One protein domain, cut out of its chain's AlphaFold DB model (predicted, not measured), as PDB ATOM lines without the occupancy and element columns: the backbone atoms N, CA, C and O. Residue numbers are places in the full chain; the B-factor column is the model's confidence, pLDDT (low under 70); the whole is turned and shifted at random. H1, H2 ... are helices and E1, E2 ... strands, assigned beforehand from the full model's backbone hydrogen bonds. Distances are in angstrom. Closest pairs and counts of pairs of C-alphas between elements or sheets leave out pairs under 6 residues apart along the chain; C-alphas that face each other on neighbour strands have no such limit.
ATOM      1  N   ARG A 711     -38.877  28.782  11.864       71.62
ATOM      2  CA  ARG A 711     -38.546  27.457  11.304       71.62
ATOM      3  C   ARG A 711     -37.077  27.123  11.556       71.62
ATOM      4  O   ARG A 711     -36.204  27.555  10.804       71.62
ATOM      5  N   VAL A 712     -36.825  26.322  12.590       80.62
ATOM      6  CA  VAL A 712     -35.483  25.860  12.980       80.62
ATOM      7  C   VAL A 712     -35.249  24.425  12.498       80.62
ATOM      8  O   VAL A 712     -36.074  23.541  12.727       80.62
ATOM      9  N   ASP A 713     -34.106  24.174  11.857       83.06
ATOM     10  CA  ASP A 713     -33.674  22.822  11.484       83.06
ATOM     11  C   ASP A 713     -33.153  22.070  12.719       83.06
ATOM     12  O   ASP A 713     -32.022  22.271  13.166       83.06
ATOM     13  N   VAL A 714     -33.995  21.189  13.267       84.44
ATOM     14  CA  VAL A 714     -33.692  20.373  14.454       84.44
ATOM     15  C   VAL A 714     -32.494  19.449  14.236       84.44
ATOM     16  O   VAL A 714     -31.731  19.230  15.176       84.44
ATOM     17  N   LYS A 715     -32.298  18.903  13.028       83.69
ATOM     18  CA  LYS A 715     -31.198  17.960  12.764       83.69
ATOM     19  C   LYS A 715     -29.870  18.701  12.790       83.69
ATOM     20  O   LYS A 715     -28.994  18.357  13.580       83.69
ATOM     21  N   LYS A 716     -29.775  19.792  12.029       84.06
ATOM     22  CA  LYS A 716     -28.582  20.644  11.997       84.06
ATOM     23  C   LYS A 716     -28.291  21.295  13.354       84.06
ATOM     24  O   LYS A 716     -27.130  21.435  13.726       84.06
ATOM     25  N   LEU A 717     -29.329  21.652  14.118       85.25
ATOM     26  CA  LEU A 717     -29.175  22.157  15.484       85.25
ATOM     27  C   LEU A 717     -28.607  21.090  16.431       85.25
ATOM     28  O   LEU A 717     -27.647  21.373  17.144       85.25
ATOM     29  N   LYS A 718     -29.144  19.863  16.414       86.31
ATOM     30  CA  LYS A 718     -28.599  18.737  17.191       86.31
ATOM     31  C   LYS A 718     -27.149  18.429  16.813       86.31
ATOM     32  O   LYS A 718     -26.321  18.285  17.705       86.31
ATOM     33  N   GLU A 719     -26.828  18.377  15.521       83.94
ATOM     34  CA  GLU A 719     -25.463  18.147  15.025       83.94
ATOM     35  C   GLU A 719     -24.488  19.235  15.492       83.94
ATOM     36  O   GLU A 719     -23.396  18.920  15.964       83.94
ATOM     37  N   ASN A 720     -24.887  20.509  15.433       83.38
ATOM     38  CA  ASN A 720     -24.060  21.614  15.914       83.38
ATOM     39  C   ASN A 720     -23.907  21.604  17.444       83.38
ATOM     40  O   ASN A 720     -22.792  21.770  17.931       83.38
ATOM     41  N   ILE A 721     -24.967  21.320  18.211       84.50
ATOM     42  CA  ILE A 721     -24.874  21.125  19.671       84.50
ATOM     43  C   ILE A 721     -23.929  19.958  20.001       84.50
ATOM     44  O   ILE A 721     -23.087  20.080  20.886       84.50
ATOM     45  N   TRP A 722     -24.012  18.845  19.269       82.94
ATOM     46  CA  TRP A 722     -23.132  17.683  19.438       82.94
ATOM     47  C   TRP A 722     -21.664  17.988  19.092       82.94
ATOM     48  O   TRP A 722     -20.743  17.536  19.780       82.94
ATOM     49  N   LYS A 723     -21.437  18.808  18.061       81.31
ATOM     50  CA  LYS A 723     -20.112  19.278  17.647       81.31
ATOM     51  C   LYS A 723     -19.492  20.239  18.668       81.31
ATOM     52  O   LYS A 723     -18.332  20.051  19.019       81.31
ATOM     53  N   GLU A 724     -20.259  21.189  19.206       77.31
ATOM     54  CA  GLU A 724     -19.822  22.111  20.273       77.31
ATOM     55  C   GLU A 724     -19.628  21.400  21.624       77.31
ATOM     56  O   GLU A 724     -18.693  21.697  22.378       77.31
ATOM     57  N   LEU A 725     -20.427  20.364  21.907       74.12
ATOM     58  CA  LEU A 725     -20.143  19.420  22.991       74.12
ATOM     59  C   LEU A 725     -18.773  18.746  22.807       74.12
ATOM     60  O   LEU A 725     -18.138  18.396  23.798       74.12
ATOM     61  N   GLY A 726     -18.224  18.682  21.589       63.94
ATOM     62  CA  GLY A 726     -16.825  18.313  21.340       63.94
ATOM     63  C   GLY A 726     -16.493  16.885  21.768       63.94
ATOM     64  O   GLY A 726     -15.360  16.591  22.125       63.94
ATOM     65  N   ILE A 727     -17.494  16.003  21.755       59.03
ATOM     66  CA  ILE A 727     -17.400  14.600  22.191       59.03
ATOM     67  C   ILE A 727     -16.761  13.708  21.099       59.03
ATOM     68  O   ILE A 727     -16.582  12.500  21.275       59.03
ATOM     69  N   LEU A 728     -16.399  14.284  19.948       41.31
ATOM     70  CA  LEU A 728     -15.839  13.544  18.825       41.31
ATOM     71  C   LEU A 728     -14.360  13.179  19.019       41.31
ATOM     72  O   LEU A 728     -13.493  14.032  19.167       41.31
ATOM     73  N   ALA A 729     -14.109  11.879  18.849       40.09
ATOM     74  CA  ALA A 729     -12.834  11.285  18.450       40.09
ATOM     75  C   ALA A 729     -11.686  11.263  19.479       40.09
ATOM     76  O   ALA A 729     -10.548  11.611  19.182       40.09
ATOM     77  N   GLY A 764     -11.501  16.741  31.885       48.28
ATOM     78  CA  GLY A 764     -12.770  17.332  32.307       48.28
ATOM     79  C   GLY A 764     -13.882  17.196  31.270       48.28
ATOM     80  O   GLY A 764     -14.329  18.200  30.727       48.28
ATOM     81  N   ASN A 765     -14.405  15.982  31.051       57.47
ATOM     82  CA  ASN A 765     -15.581  15.729  30.192       57.47
ATOM     83  C   ASN A 765     -16.912  16.220  30.820       57.47
ATOM     84  O   ASN A 765     -17.918  15.510  30.816       57.47
ATOM     85  N   VAL A 766     -16.905  17.429  31.384       63.75
ATOM     86  CA  VAL A 766     -18.035  18.090  32.040       63.75
ATOM     87  C   VAL A 766     -18.182  19.486  31.444       63.75
ATOM     88  O   VAL A 766     -17.584  20.445  31.929       63.75
ATOM     89  N   LYS A 767     -18.979  19.617  30.381       75.94
ATOM     90  CA  LYS A 767     -19.304  20.934  29.814       75.94
ATOM     91  C   LYS A 767     -20.541  21.504  30.496       75.94
ATOM     92  O   LYS A 767     -21.502  20.782  30.755       75.94
ATOM     93  N   THR A 768     -20.522  22.799  30.792       79.75
ATOM     94  CA  THR A 768     -21.716  23.516  31.252       79.75
ATOM     95  C   THR A 768     -22.600  23.874  30.061       79.75
ATOM     96  O   THR A 768     -22.105  24.163  28.970       79.75
ATOM     97  N   PHE A 769     -23.917  23.894  30.262       81.88
ATOM     98  CA  PHE A 769     -24.874  24.294  29.222       81.88
ATOM     99  C   PHE A 769     -24.609  25.716  28.681       81.88
ATOM    100  O   PHE A 769     -24.777  25.970  27.491       81.88
ATOM    101  N   GLU A 770     -24.100  26.615  29.526       81.00
ATOM    102  CA  GLU A 770     -23.668  27.968  29.150       81.00
ATOM    103  C   GLU A 770     -22.492  27.970  28.155       81.00
ATOM    104  O   GLU A 770     -22.515  28.718  27.178       81.00
ATOM    105  N   SER A 771     -21.503  27.084  28.337       80.94
ATOM    106  CA  SER A 771     -20.383  26.928  27.397       80.94
ATOM    107  C   SER A 771     -20.864  26.458  26.018       80.94
ATOM    108  O   SER A 771     -20.427  26.991  24.998       80.94
ATOM    109  N   VAL A 772     -21.827  25.528  25.984       80.38
ATOM    110  CA  VAL A 772     -22.438  25.023  24.742       80.38
ATOM    111  C   VAL A 772     -23.254  26.113  24.035       80.38
ATOM    112  O   VAL A 772     -23.152  26.249  22.818       80.38
ATOM    113  N   LEU A 773     -24.009  26.934  24.774       82.12
ATOM    114  CA  LEU A 773     -24.738  28.083  24.218       82.12
ATOM    115  C   LEU A 773     -23.795  29.152  23.639       82.12
ATOM    116  O   LEU A 773     -24.050  29.660  22.548       82.12
ATOM    117  N   CYS A 774     -22.682  29.452  24.317       81.19
ATOM    118  CA  CYS A 774     -21.669  30.392  23.822       81.19
ATOM    119  C   CYS A 774     -20.920  29.873  22.580       81.19
ATOM    120  O   CYS A 774     -20.473  30.670  21.754       81.19
ATOM    121  N   GLY A 775     -20.766  28.552  22.437       78.81
ATOM    122  CA  GLY A 775     -20.283  27.919  21.204       78.81
ATOM    123  C   GLY A 775     -21.305  28.035  20.071       78.81
ATOM    124  O   GLY A 775     -20.989  28.504  18.977       78.81
ATOM    125  N   LEU A 776     -22.570  27.726  20.365       81.75
ATOM    126  CA  LEU A 776     -23.677  27.797  19.408       81.75
ATOM    127  C   LEU A 776     -23.868  29.210  18.826       81.75
ATOM    128  O   LEU A 776     -24.038  29.350  17.616       81.75
ATOM    129  N   GLN A 777     -23.739  30.249  19.659       81.06
ATOM    130  CA  GLN A 777     -23.766  31.661  19.248       81.06
ATOM    131  C   GLN A 777     -22.669  32.049  18.244       81.06
ATOM    132  O   GLN A 777     -22.828  33.035  17.533       81.06
ATOM    133  N   LYS A 778     -21.566  31.293  18.159       81.94
ATOM    134  CA  LYS A 778     -20.502  31.501  17.159       81.94
ATOM    135  C   LYS A 778     -20.734  30.700  15.875       81.94
ATOM    136  O   LYS A 778     -20.182  31.044  14.835       81.94
ATOM    137  N   ALA A 779     -21.520  29.624  15.947       78.44
ATOM    138  CA  ALA A 779     -21.797  28.724  14.829       78.44
ATOM    139  C   ALA A 779     -22.979  29.179  13.947       78.44
ATOM    140  O   ALA A 779     -23.109  28.711  12.813       78.44
ATOM    141  N   TYR A 780     -23.835  30.072  14.452       81.38
ATOM    142  CA  TYR A 780     -25.004  30.607  13.750       81.38
ATOM    143  C   TYR A 780     -24.925  32.137  13.607       81.38
ATOM    144  O   TYR A 780     -24.467  32.805  14.531       81.38
ATOM    145  N   PRO A 781     -25.400  32.715  12.485       81.44
ATOM    146  CA  PRO A 781     -25.547  34.164  12.359       81.44
ATOM    147  C   PRO A 781     -26.623  34.688  13.323       81.44
ATOM    148  O   PRO A 781     -27.556  33.961  13.673       81.44
ATOM    149  N   GLN A 782     -26.504  35.956  13.724       75.56
ATOM    150  CA  GLN A 782     -27.309  36.564  14.789       75.56
ATOM    151  C   GLN A 782     -28.825  36.434  14.548       75.56
ATOM    152  O   GLN A 782     -29.533  35.937  15.423       75.56
ATOM    153  N   ASP A 783     -29.293  36.709  13.328       76.25
ATOM    154  CA  ASP A 783     -30.697  36.573  12.912       76.25
ATOM    155  C   ASP A 783     -31.269  35.164  13.174       76.25
ATOM    156  O   ASP A 783     -32.441  34.996  13.500       76.25
ATOM    157  N   ARG A 784     -30.432  34.121  13.048       76.56
ATOM    158  CA  ARG A 784     -30.816  32.723  13.312       76.56
ATOM    159  C   ARG A 784     -30.729  32.361  14.789       76.56
ATOM    160  O   ARG A 784     -31.466  31.485  15.227       76.56
ATOM    161  N   MET A 785     -29.865  33.020  15.558       73.81
ATOM    162  CA  MET A 785     -29.835  32.867  17.014       73.81
ATOM    163  C   MET A 785     -31.090  33.456  17.665       73.81
ATOM    164  O   MET A 785     -31.617  32.855  18.595       73.81
ATOM    165  N   GLU A 786     -31.634  34.555  17.137       78.50
ATOM    166  CA  GLU A 786     -32.917  35.113  17.592       78.50
ATOM    167  C   GLU A 786     -34.107  34.173  17.317       78.50
ATOM    168  O   GLU A 786     -35.124  34.213  18.020       78.50
ATOM    169  N   GLU A 787     -33.996  33.273  16.335       77.44
ATOM    170  CA  GLU A 787     -34.982  32.216  16.082       77.44
ATOM    171  C   GLU A 787     -34.873  31.018  17.050       77.44
ATOM    172  O   GLU A 787     -35.840  30.264  17.183       77.44
ATOM    173  N   ILE A 788     -33.746  30.845  17.753       80.44
ATOM    174  CA  ILE A 788     -33.450  29.680  18.602       80.44
ATOM    175  C   ILE A 788     -33.563  30.060  20.088       80.44
ATOM    176  O   ILE A 788     -32.692  30.715  20.655       80.44
ATOM    177  N   SER A 789     -34.619  29.599  20.764       82.81
ATOM    178  CA  SER A 789     -34.777  29.818  22.207       82.81
ATOM    179  C   SER A 789     -33.910  28.872  23.050       82.81
ATOM    180  O   SER A 789     -33.648  27.723  22.685       82.81
ATOM    181  N   THR A 790     -33.553  29.315  24.259       83.38
ATOM    182  CA  THR A 790     -32.870  28.491  25.275       83.38
ATOM    183  C   THR A 790     -33.650  27.217  25.620       83.38
ATOM    184  O   THR A 790     -33.053  26.155  25.799       83.38
ATOM    185  N   SER A 791     -34.986  27.297  25.642       82.94
ATOM    186  CA  SER A 791     -35.876  26.144  25.811       82.94
ATOM    187  C   SER A 791     -35.749  25.131  24.669       82.94
ATOM    188  O   SER A 791     -35.709  23.931  24.928       82.94
ATOM    189  N   PHE A 792     -35.602  25.581  23.420       82.88
ATOM    190  CA  PHE A 792     -35.441  24.697  22.264       82.88
ATOM    191  C   PHE A 792     -34.071  24.003  22.254       82.88
ATOM    192  O   PHE A 792     -33.990  22.802  21.983       82.88
ATOM    193  N   CYS A 793     -33.004  24.709  22.649       83.94
ATOM    194  CA  CYS A 793     -31.688  24.104  22.890       83.94
ATOM    195  C   CYS A 793     -31.741  23.019  23.975       83.94
ATOM    196  O   CYS A 793     -31.161  21.949  23.796       83.94
ATOM    197  N   PHE A 794     -32.458  23.260  25.078       86.38
ATOM    198  CA  PHE A 794     -32.616  22.276  26.152       86.38
ATOM    199  C   PHE A 794     -33.435  21.051  25.708       86.38
ATOM    200  O   PHE A 794     -33.044  19.919  25.982       86.38
ATOM    201  N   ILE A 795     -34.510  21.248  24.936       87.62
ATOM    202  CA  ILE A 795     -35.268  20.144  24.323       87.62
ATOM    203  C   ILE A 795     -34.364  19.318  23.394       87.62
ATOM    204  O   ILE A 795     -34.386  18.088  23.457       87.62
ATOM    205  N   CYS A 796     -33.528  19.953  22.567       87.19
ATOM    206  CA  CYS A 796     -32.573  19.237  21.713       87.19
ATOM    207  C   CYS A 796     -31.519  18.468  22.527       87.19
ATOM    208  O   CYS A 796     -31.176  17.346  22.157       87.19
ATOM    209  N   LEU A 797     -31.056  19.023  23.652       85.75
ATOM    210  CA  LEU A 797     -30.133  18.358  24.575       85.75
ATOM    211  C   LEU A 797     -30.756  17.111  25.226       85.75
ATOM    212  O   LEU A 797     -30.084  16.089  25.317       85.75
ATOM    213  N   LEU A 798     -32.032  17.159  25.629       86.25
ATOM    214  CA  LEU A 798     -32.749  15.990  26.161       86.25
ATOM    215  C   LEU A 798     -32.893  14.875  25.113       86.25
ATOM    216  O   LEU A 798     -32.709  13.702  25.430       86.25
ATOM    217  N   HIS A 799     -33.161  15.224  23.853       83.69
ATOM    218  CA  HIS A 799     -33.177  14.238  22.770       83.69
ATOM    219  C   HIS A 799     -31.784  13.635  22.525       83.69
ATOM    220  O   HIS A 799     -31.663  12.419  22.418       83.69
ATOM    221  N   LEU A 800     -30.725  14.456  22.510       83.94
ATOM    222  CA  LEU A 800     -29.340  13.974  22.414       83.94
ATOM    223  C   LEU A 800     -28.936  13.097  23.609       83.94
ATOM    224  O   LEU A 800     -28.152  12.168  23.441       83.94
ATOM    225  N   ALA A 801     -29.481  13.340  24.804       83.25
ATOM    226  CA  ALA A 801     -29.245  12.481  25.959       83.25
ATOM    227  C   ALA A 801     -29.786  11.060  25.750       83.25
ATOM    228  O   ALA A 801     -29.083  10.098  26.064       83.25
ATOM    229  N   ASN A 802     -30.968  10.932  25.141       81.50
ATOM    230  CA  ASN A 802     -31.569   9.642  24.796       81.50
ATOM    231  C   ASN A 802     -30.880   8.972  23.585       81.50
ATOM    232  O   ASN A 802     -30.665   7.762  23.584       81.50
ATOM    233  N   GLU A 803     -30.522   9.754  22.561       81.69
ATOM    234  CA  GLU A 803     -29.949   9.268  21.291       81.69
ATOM    235  C   GLU A 803     -28.456   8.896  21.399       81.69
ATOM    236  O   GLU A 803     -28.005   7.938  20.768       81.69
ATOM    237  N   GLU A 804     -27.681   9.628  22.208       74.00
ATOM    238  CA  GLU A 804     -26.214   9.518  22.288       74.00
ATOM    239  C   GLU A 804     -25.659   9.249  23.703       74.00
ATOM    240  O   GLU A 804     -24.439   9.168  23.887       74.00
ATOM    241  N   GLY A 805     -26.527   9.060  24.703       71.25
ATOM    242  CA  GLY A 805     -26.134   8.619  26.046       71.25
ATOM    243  C   GLY A 805     -25.453   9.703  26.890       71.25
ATOM    244  O   GLY A 805     -24.359   9.495  27.424       71.25
ATOM    245  N   LEU A 806     -26.082  10.874  27.007       79.44
ATOM    246  CA  LEU A 806     -25.599  11.955  27.877       79.44
ATOM    247  C   LEU A 806     -26.231  11.868  29.271       79.44
ATOM    248  O   LEU A 806     -27.450  11.801  29.407       79.44
ATOM    249  N   ALA A 807     -25.402  11.957  30.307       75.44
ATOM    250  CA  ALA A 807     -25.840  12.223  31.669       75.44
ATOM    251  C   ALA A 807     -25.892  13.737  31.911       75.44
ATOM    252  O   ALA A 807     -24.935  14.466  31.635       75.44
ATOM    253  N   ILE A 808     -27.014  14.198  32.459       80.94
ATOM    254  CA  ILE A 808     -27.265  15.599  32.796       80.94
ATOM    255  C   ILE A 808     -27.407  15.698  34.316       80.94
ATOM    256  O   ILE A 808     -28.253  15.026  34.900       80.94
ATOM    257  N   SER A 809     -26.587  16.534  34.952       76.38
ATOM    258  CA  SER A 809     -26.605  16.776  36.400       76.38
ATOM    259  C   SER A 809     -26.894  18.246  36.696       76.38
ATOM    260  O   SER A 809     -26.279  19.149  36.120       76.38
ATOM    261  N   THR A 810     -27.814  18.503  37.624       70.19
ATOM    262  CA  THR A 810     -27.989  19.820  38.238       70.19
ATOM    263  C   THR A 810     -26.908  20.015  39.301       70.19
ATOM    264  O   THR A 810     -26.870  19.319  40.313       70.19
ATOM    265  N   GLY A 811     -26.020  20.998  39.111       60.31
ATOM    266  CA  GLY A 811     -24.906  21.273  40.032       60.31
ATOM    267  C   GLY A 811     -25.296  21.754  41.443       60.31
ATOM    268  O   GLY A 811     -24.428  22.233  42.174       60.31
ATOM    269  N   SER A 812     -26.576  21.674  41.822       59.19
ATOM    270  CA  SER A 812     -27.080  21.936  43.171       59.19
ATOM    271  C   SER A 812     -27.092  20.699  44.073       59.19
ATOM    272  O   SER A 812     -27.115  20.870  45.289       59.19
ATOM    273  N   GLU A 813     -27.014  19.478  43.533       59.22
ATOM    274  CA  GLU A 813     -27.117  18.243  44.328       59.22
ATOM    275  C   GLU A 813     -25.981  18.121  45.365       59.22
ATOM    276  O   GLU A 813     -26.260  17.950  46.551       59.22
ATOM    277  N   ASP A 814     -24.730  18.402  44.966       61.59
ATOM    278  CA  ASP A 814     -23.555  18.486  45.859       61.59
ATOM    279  C   ASP A 814     -23.762  19.494  47.019       61.59
ATOM    280  O   ASP A 814     -23.299  19.291  48.145       61.59
ATOM    281  N   LYS A 815     -24.461  20.611  46.755       60.22
ATOM    282  CA  LYS A 815     -24.731  21.667  47.749       60.22
ATOM    283  C   LYS A 815     -25.876  21.291  48.681       60.22
ATOM    284  O   LYS A 815     -25.771  21.522  49.881       60.22
ATOM    285  N   ILE A 816     -26.937  20.688  48.149       60.16
ATOM    286  CA  ILE A 816     -28.057  20.156  48.933       60.16
ATOM    287  C   ILE A 816     -27.554  19.030  49.848       60.16
ATOM    288  O   ILE A 816     -27.941  18.967  51.015       60.16
ATOM    289  N   GLU A 817     -26.640  18.179  49.377       64.44
ATOM    290  CA  GLU A 817     -26.006  17.153  50.208       64.44
ATOM    291  C   GLU A 817     -25.068  17.763  51.267       64.44
ATOM    292  O   GLU A 817     -25.100  17.336  52.421       64.44
ATOM    293  N   ALA A 818     -24.322  18.829  50.952       62.78
ATOM    294  CA  ALA A 818     -23.518  19.562  51.938       62.78
ATOM    295  C   ALA A 818     -24.363  20.279  53.017       62.78
ATOM    296  O   ALA A 818     -23.984  20.283  54.193       62.78
ATOM    297  N   LEU A 819     -25.519  20.846  52.654       58.91
ATOM    298  CA  LEU A 819     -26.491  21.425  53.594       58.91
ATOM    299  C   LEU A 819     -27.119  20.332  54.480       58.91
ATOM    300  O   LEU A 819     -27.136  20.449  55.707       58.91
ATOM    301  N   ARG A 820     -27.510  19.194  53.895       59.88
ATOM    302  CA  ARG A 820     -27.969  18.011  54.646       59.88
ATOM    303  C   ARG A 820     -26.883  17.419  55.552       59.88
ATOM    304  O   ARG A 820     -27.201  16.925  56.630       59.88
ATOM    305  N   ALA A 821     -25.609  17.503  55.166       63.75
ATOM    306  CA  ALA A 821     -24.483  17.086  55.998       63.75
ATOM    307  C   ALA A 821     -24.237  18.048  57.176       63.75
ATOM    308  O   ALA A 821     -23.957  17.584  58.284       63.75
ATOM    309  N   LYS A 822     -24.408  19.368  56.988       59.94
ATOM    310  CA  LYS A 822     -24.431  20.351  58.094       59.94
ATOM    311  C   LYS A 822     -25.552  20.057  59.097       59.94
ATOM    312  O   LYS A 822     -25.311  20.106  60.299       59.94
ATOM    313  N   ARG A 823     -26.732  19.657  58.611       54.72
ATOM    314  CA  ARG A 823     -27.902  19.249  59.415       54.72
ATOM    315  C   ARG A 823     -27.680  17.960  60.243       54.72
ATOM    316  O   ARG A 823     -28.553  17.556  61.008       54.72
ATOM    317  N   GLY A 882     -33.119  25.015  40.472       57.22
ATOM    318  CA  GLY A 882     -31.958  24.750  39.610       57.22
ATOM    319  C   GLY A 882     -31.722  25.774  38.484       57.22
ATOM    320  O   GLY A 882     -32.533  25.965  37.583       57.22
ATOM    321  N   ARG A 883     -30.547  26.420  38.465       65.25
ATOM    322  CA  ARG A 883     -30.189  27.361  37.383       65.25
ATOM    323  C   ARG A 883     -29.674  26.607  36.155       65.25
ATOM    324  O   ARG A 883     -28.686  25.882  36.268       65.25
ATOM    325  N   LEU A 884     -30.264  26.843  34.979       64.44
ATOM    326  CA  LEU A 884     -29.869  26.204  33.709       64.44
ATOM    327  C   LEU A 884     -28.383  26.399  33.343       64.44
ATOM    328  O   LEU A 884     -27.790  25.516  32.734       64.44
ATOM    329  N   SER A 885     -27.747  27.500  33.757       63.91
ATOM    330  CA  SER A 885     -26.299  27.716  33.579       63.91
ATOM    331  C   SER A 885     -25.426  26.733  34.374       63.91
ATOM    332  O   SER A 885     -24.329  26.383  33.944       63.91
ATOM    333  N   SER A 886     -25.927  26.224  35.507       64.88
ATOM    334  CA  SER A 886     -25.232  25.262  36.381       64.88
ATOM    335  C   SER A 886     -25.398  23.792  35.967       64.88
ATOM    336  O   SER A 886     -24.949  22.888  36.677       64.88
ATOM    337  N   LEU A 887     -26.055  23.547  34.831       74.25
ATOM    338  CA  LEU A 887     -26.317  22.221  34.287       74.25
ATOM    339  C   LEU A 887     -25.017  21.621  33.719       74.25
ATOM    340  O   LEU A 887     -24.457  22.133  32.746       74.25
ATOM    341  N   LYS A 888     -24.536  20.544  34.347       76.25
ATOM    342  CA  LYS A 888     -23.332  19.791  33.968       76.25
ATOM    343  C   LYS A 888     -23.717  18.678  32.989       76.25
ATOM    344  O   LYS A 888     -24.551  17.835  33.319       76.25
ATOM    345  N   ILE A 889     -23.098  18.658  31.811       79.50
ATOM    346  CA  ILE A 889     -23.337  17.671  30.750       79.50
ATOM    347  C   ILE A 889     -22.110  16.766  30.640       79.50
ATOM    348  O   ILE A 889     -20.993  17.250  30.447       79.50
ATOM    349  N   MET A 890     -22.324  15.456  30.758       74.06
ATOM    350  CA  MET A 890     -21.289  14.421  30.705       74.06
ATOM    351  C   MET A 890     -21.723  13.294  29.764       74.06
ATOM    352  O   MET A 890     -22.914  13.028  29.623       74.06
ATOM    353  N   LYS A 891     -20.779  12.580  29.143       70.19
ATOM    354  CA  LYS A 891     -21.094  11.340  28.415       70.19
ATOM    355  C   LYS A 891     -21.101  10.163  29.388       70.19
ATOM    356  O   LYS A 891     -20.085   9.934  30.042       70.19
ATOM    357  N   ASP A 892     -22.192   9.404  29.460       64.69
ATOM    358  CA  ASP A 892     -22.238   8.190  30.281       64.69
ATOM    359  C   ASP A 892     -21.817   6.963  29.449       64.69
ATOM    360  O   ASP A 892     -22.543   6.557  28.539       64.69
ATOM    361  N   PRO A 893     -20.672   6.316  29.746       56.44
ATOM    362  CA  PRO A 893     -20.225   5.126  29.023       56.44
ATOM    363  C   PRO A 893     -21.107   3.881  29.259       56.44
ATOM    364  O   PRO A 893     -20.820   2.829  28.689       56.44
ATOM    365  N   LYS A 894     -22.147   3.961  30.104       54.84
ATOM    366  CA  LYS A 894     -23.101   2.875  30.390       54.84
ATOM    367  C   LYS A 894     -24.508   3.124  29.843       54.84
ATOM    368  O   LYS A 894     -25.335   2.213  29.919       54.84
ATOM    369  N   ALA A 895     -24.794   4.305  29.296       52.81
ATOM    370  CA  ALA A 895     -26.089   4.588  28.696       52.81
ATOM    371  C   ALA A 895     -26.217   3.853  27.349       52.81
ATOM    372  O   ALA A 895     -25.640   4.251  26.338       52.81
ATOM    373  N   TYR A 896     -26.968   2.751  27.336       52.41
ATOM    374  CA  TYR A 896     -27.347   2.083  26.093       52.41
ATOM    375  C   TYR A 896     -28.379   2.933  25.353       52.41
ATOM    376  O   TYR A 896     -29.365   3.354  25.955       52.41
ATOM    377  N   ARG A 897     -28.181   3.121  24.041       47.88
ATOM    378  CA  ARG A 897     -29.176   3.742  23.158       47.88
ATOM    379  C   ARG A 897     -30.498   2.977  23.261       47.88
ATOM    380  O   ARG A 897     -30.579   1.830  22.818       47.88
ATOM    381  N   SER A 898     -31.518   3.604  23.836       42.88
ATOM    382  CA  SER A 898     -32.900   3.144  23.723       42.88
ATOM    383  C   SER A 898     -33.399   3.495  22.324       42.88
ATOM    384  O   SER A 898     -33.488   4.678  21.998       42.88
ATOM    385  N   ALA A 899     -33.645   2.465  21.512       33.75
ATOM    386  CA  ALA A 899     -34.201   2.584  20.163       33.75
ATOM    387  C   ALA A 899     -35.674   3.019  20.176       33.75
ATOM    388  O   ALA A 899     -36.379   2.635  21.139       33.75
TER     389      ALA A 899
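This is residues 711 to 729, 764 to 823 and 882 to 899 of the 899 residues of the protein "Condensin complex subunit 2" of Kalmanozyma brasiliensis (strain GHG001) (UniProt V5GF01). A small helical body has H1 crossing H4 and H2 steeply, with the two-stranded ribbon E1 E2 at one end; residues 814 to 823, of which 814 to 822 belong to H5, stick out as an arm. The printed part has 97 residues, in the order H1 H2 H3 H4 E1 H5 E2, mostly helix, with E1 and E2 antiparallel. It is only just compact, close to loose, with a radius of gyration of the C-alphas of 15.0 A, and elongated, spanning 49 by 30 by 23 A.

Find C-alpha 714 at (-33.692, 20.373, 14.454); H1 runs from there to 725, 16.0 A. Past a cut come H2, residues 769 to 779, 15.4 A, and short H3, 782 to 785. H4, 790 to 804, spans 20.3 A. E1 is 806 to 810, H5 813 to 822, 14.2 A, and E2 887 to 891, ending at C-alpha 891 (-21.094, 11.340, 28.415).

H1 touches H4, about perpendicular at 79 degrees, closest at C-alphas 718 and 796, 6.0 A. With residues 720 to 725 alone it touches H2, C-alphas 724 and 775 closest at 5.9 A, a steep tilt of 67 degrees. H3 is close to H2 but not clearly touching, C-alphas 777 and 785 closest at 6.6 A. Between E1 and E2, N 807 and O 890 are 2.8 A apart, within hydrogen-bond range. H5 is apart from the other helices. Every O i to N i+4 pair is within range in H1, H4 and H5, 6 of 7 in H2; H3 is too short for one.

C-alphas 711 and 823 are farthest apart, 50.0 A. The gaps are 15.1 A from C-alpha 729 to 764 and 21.0 A from 823 to 882. Of the links printed whole, none is long. Low pLDDT includes residues 811 to 823.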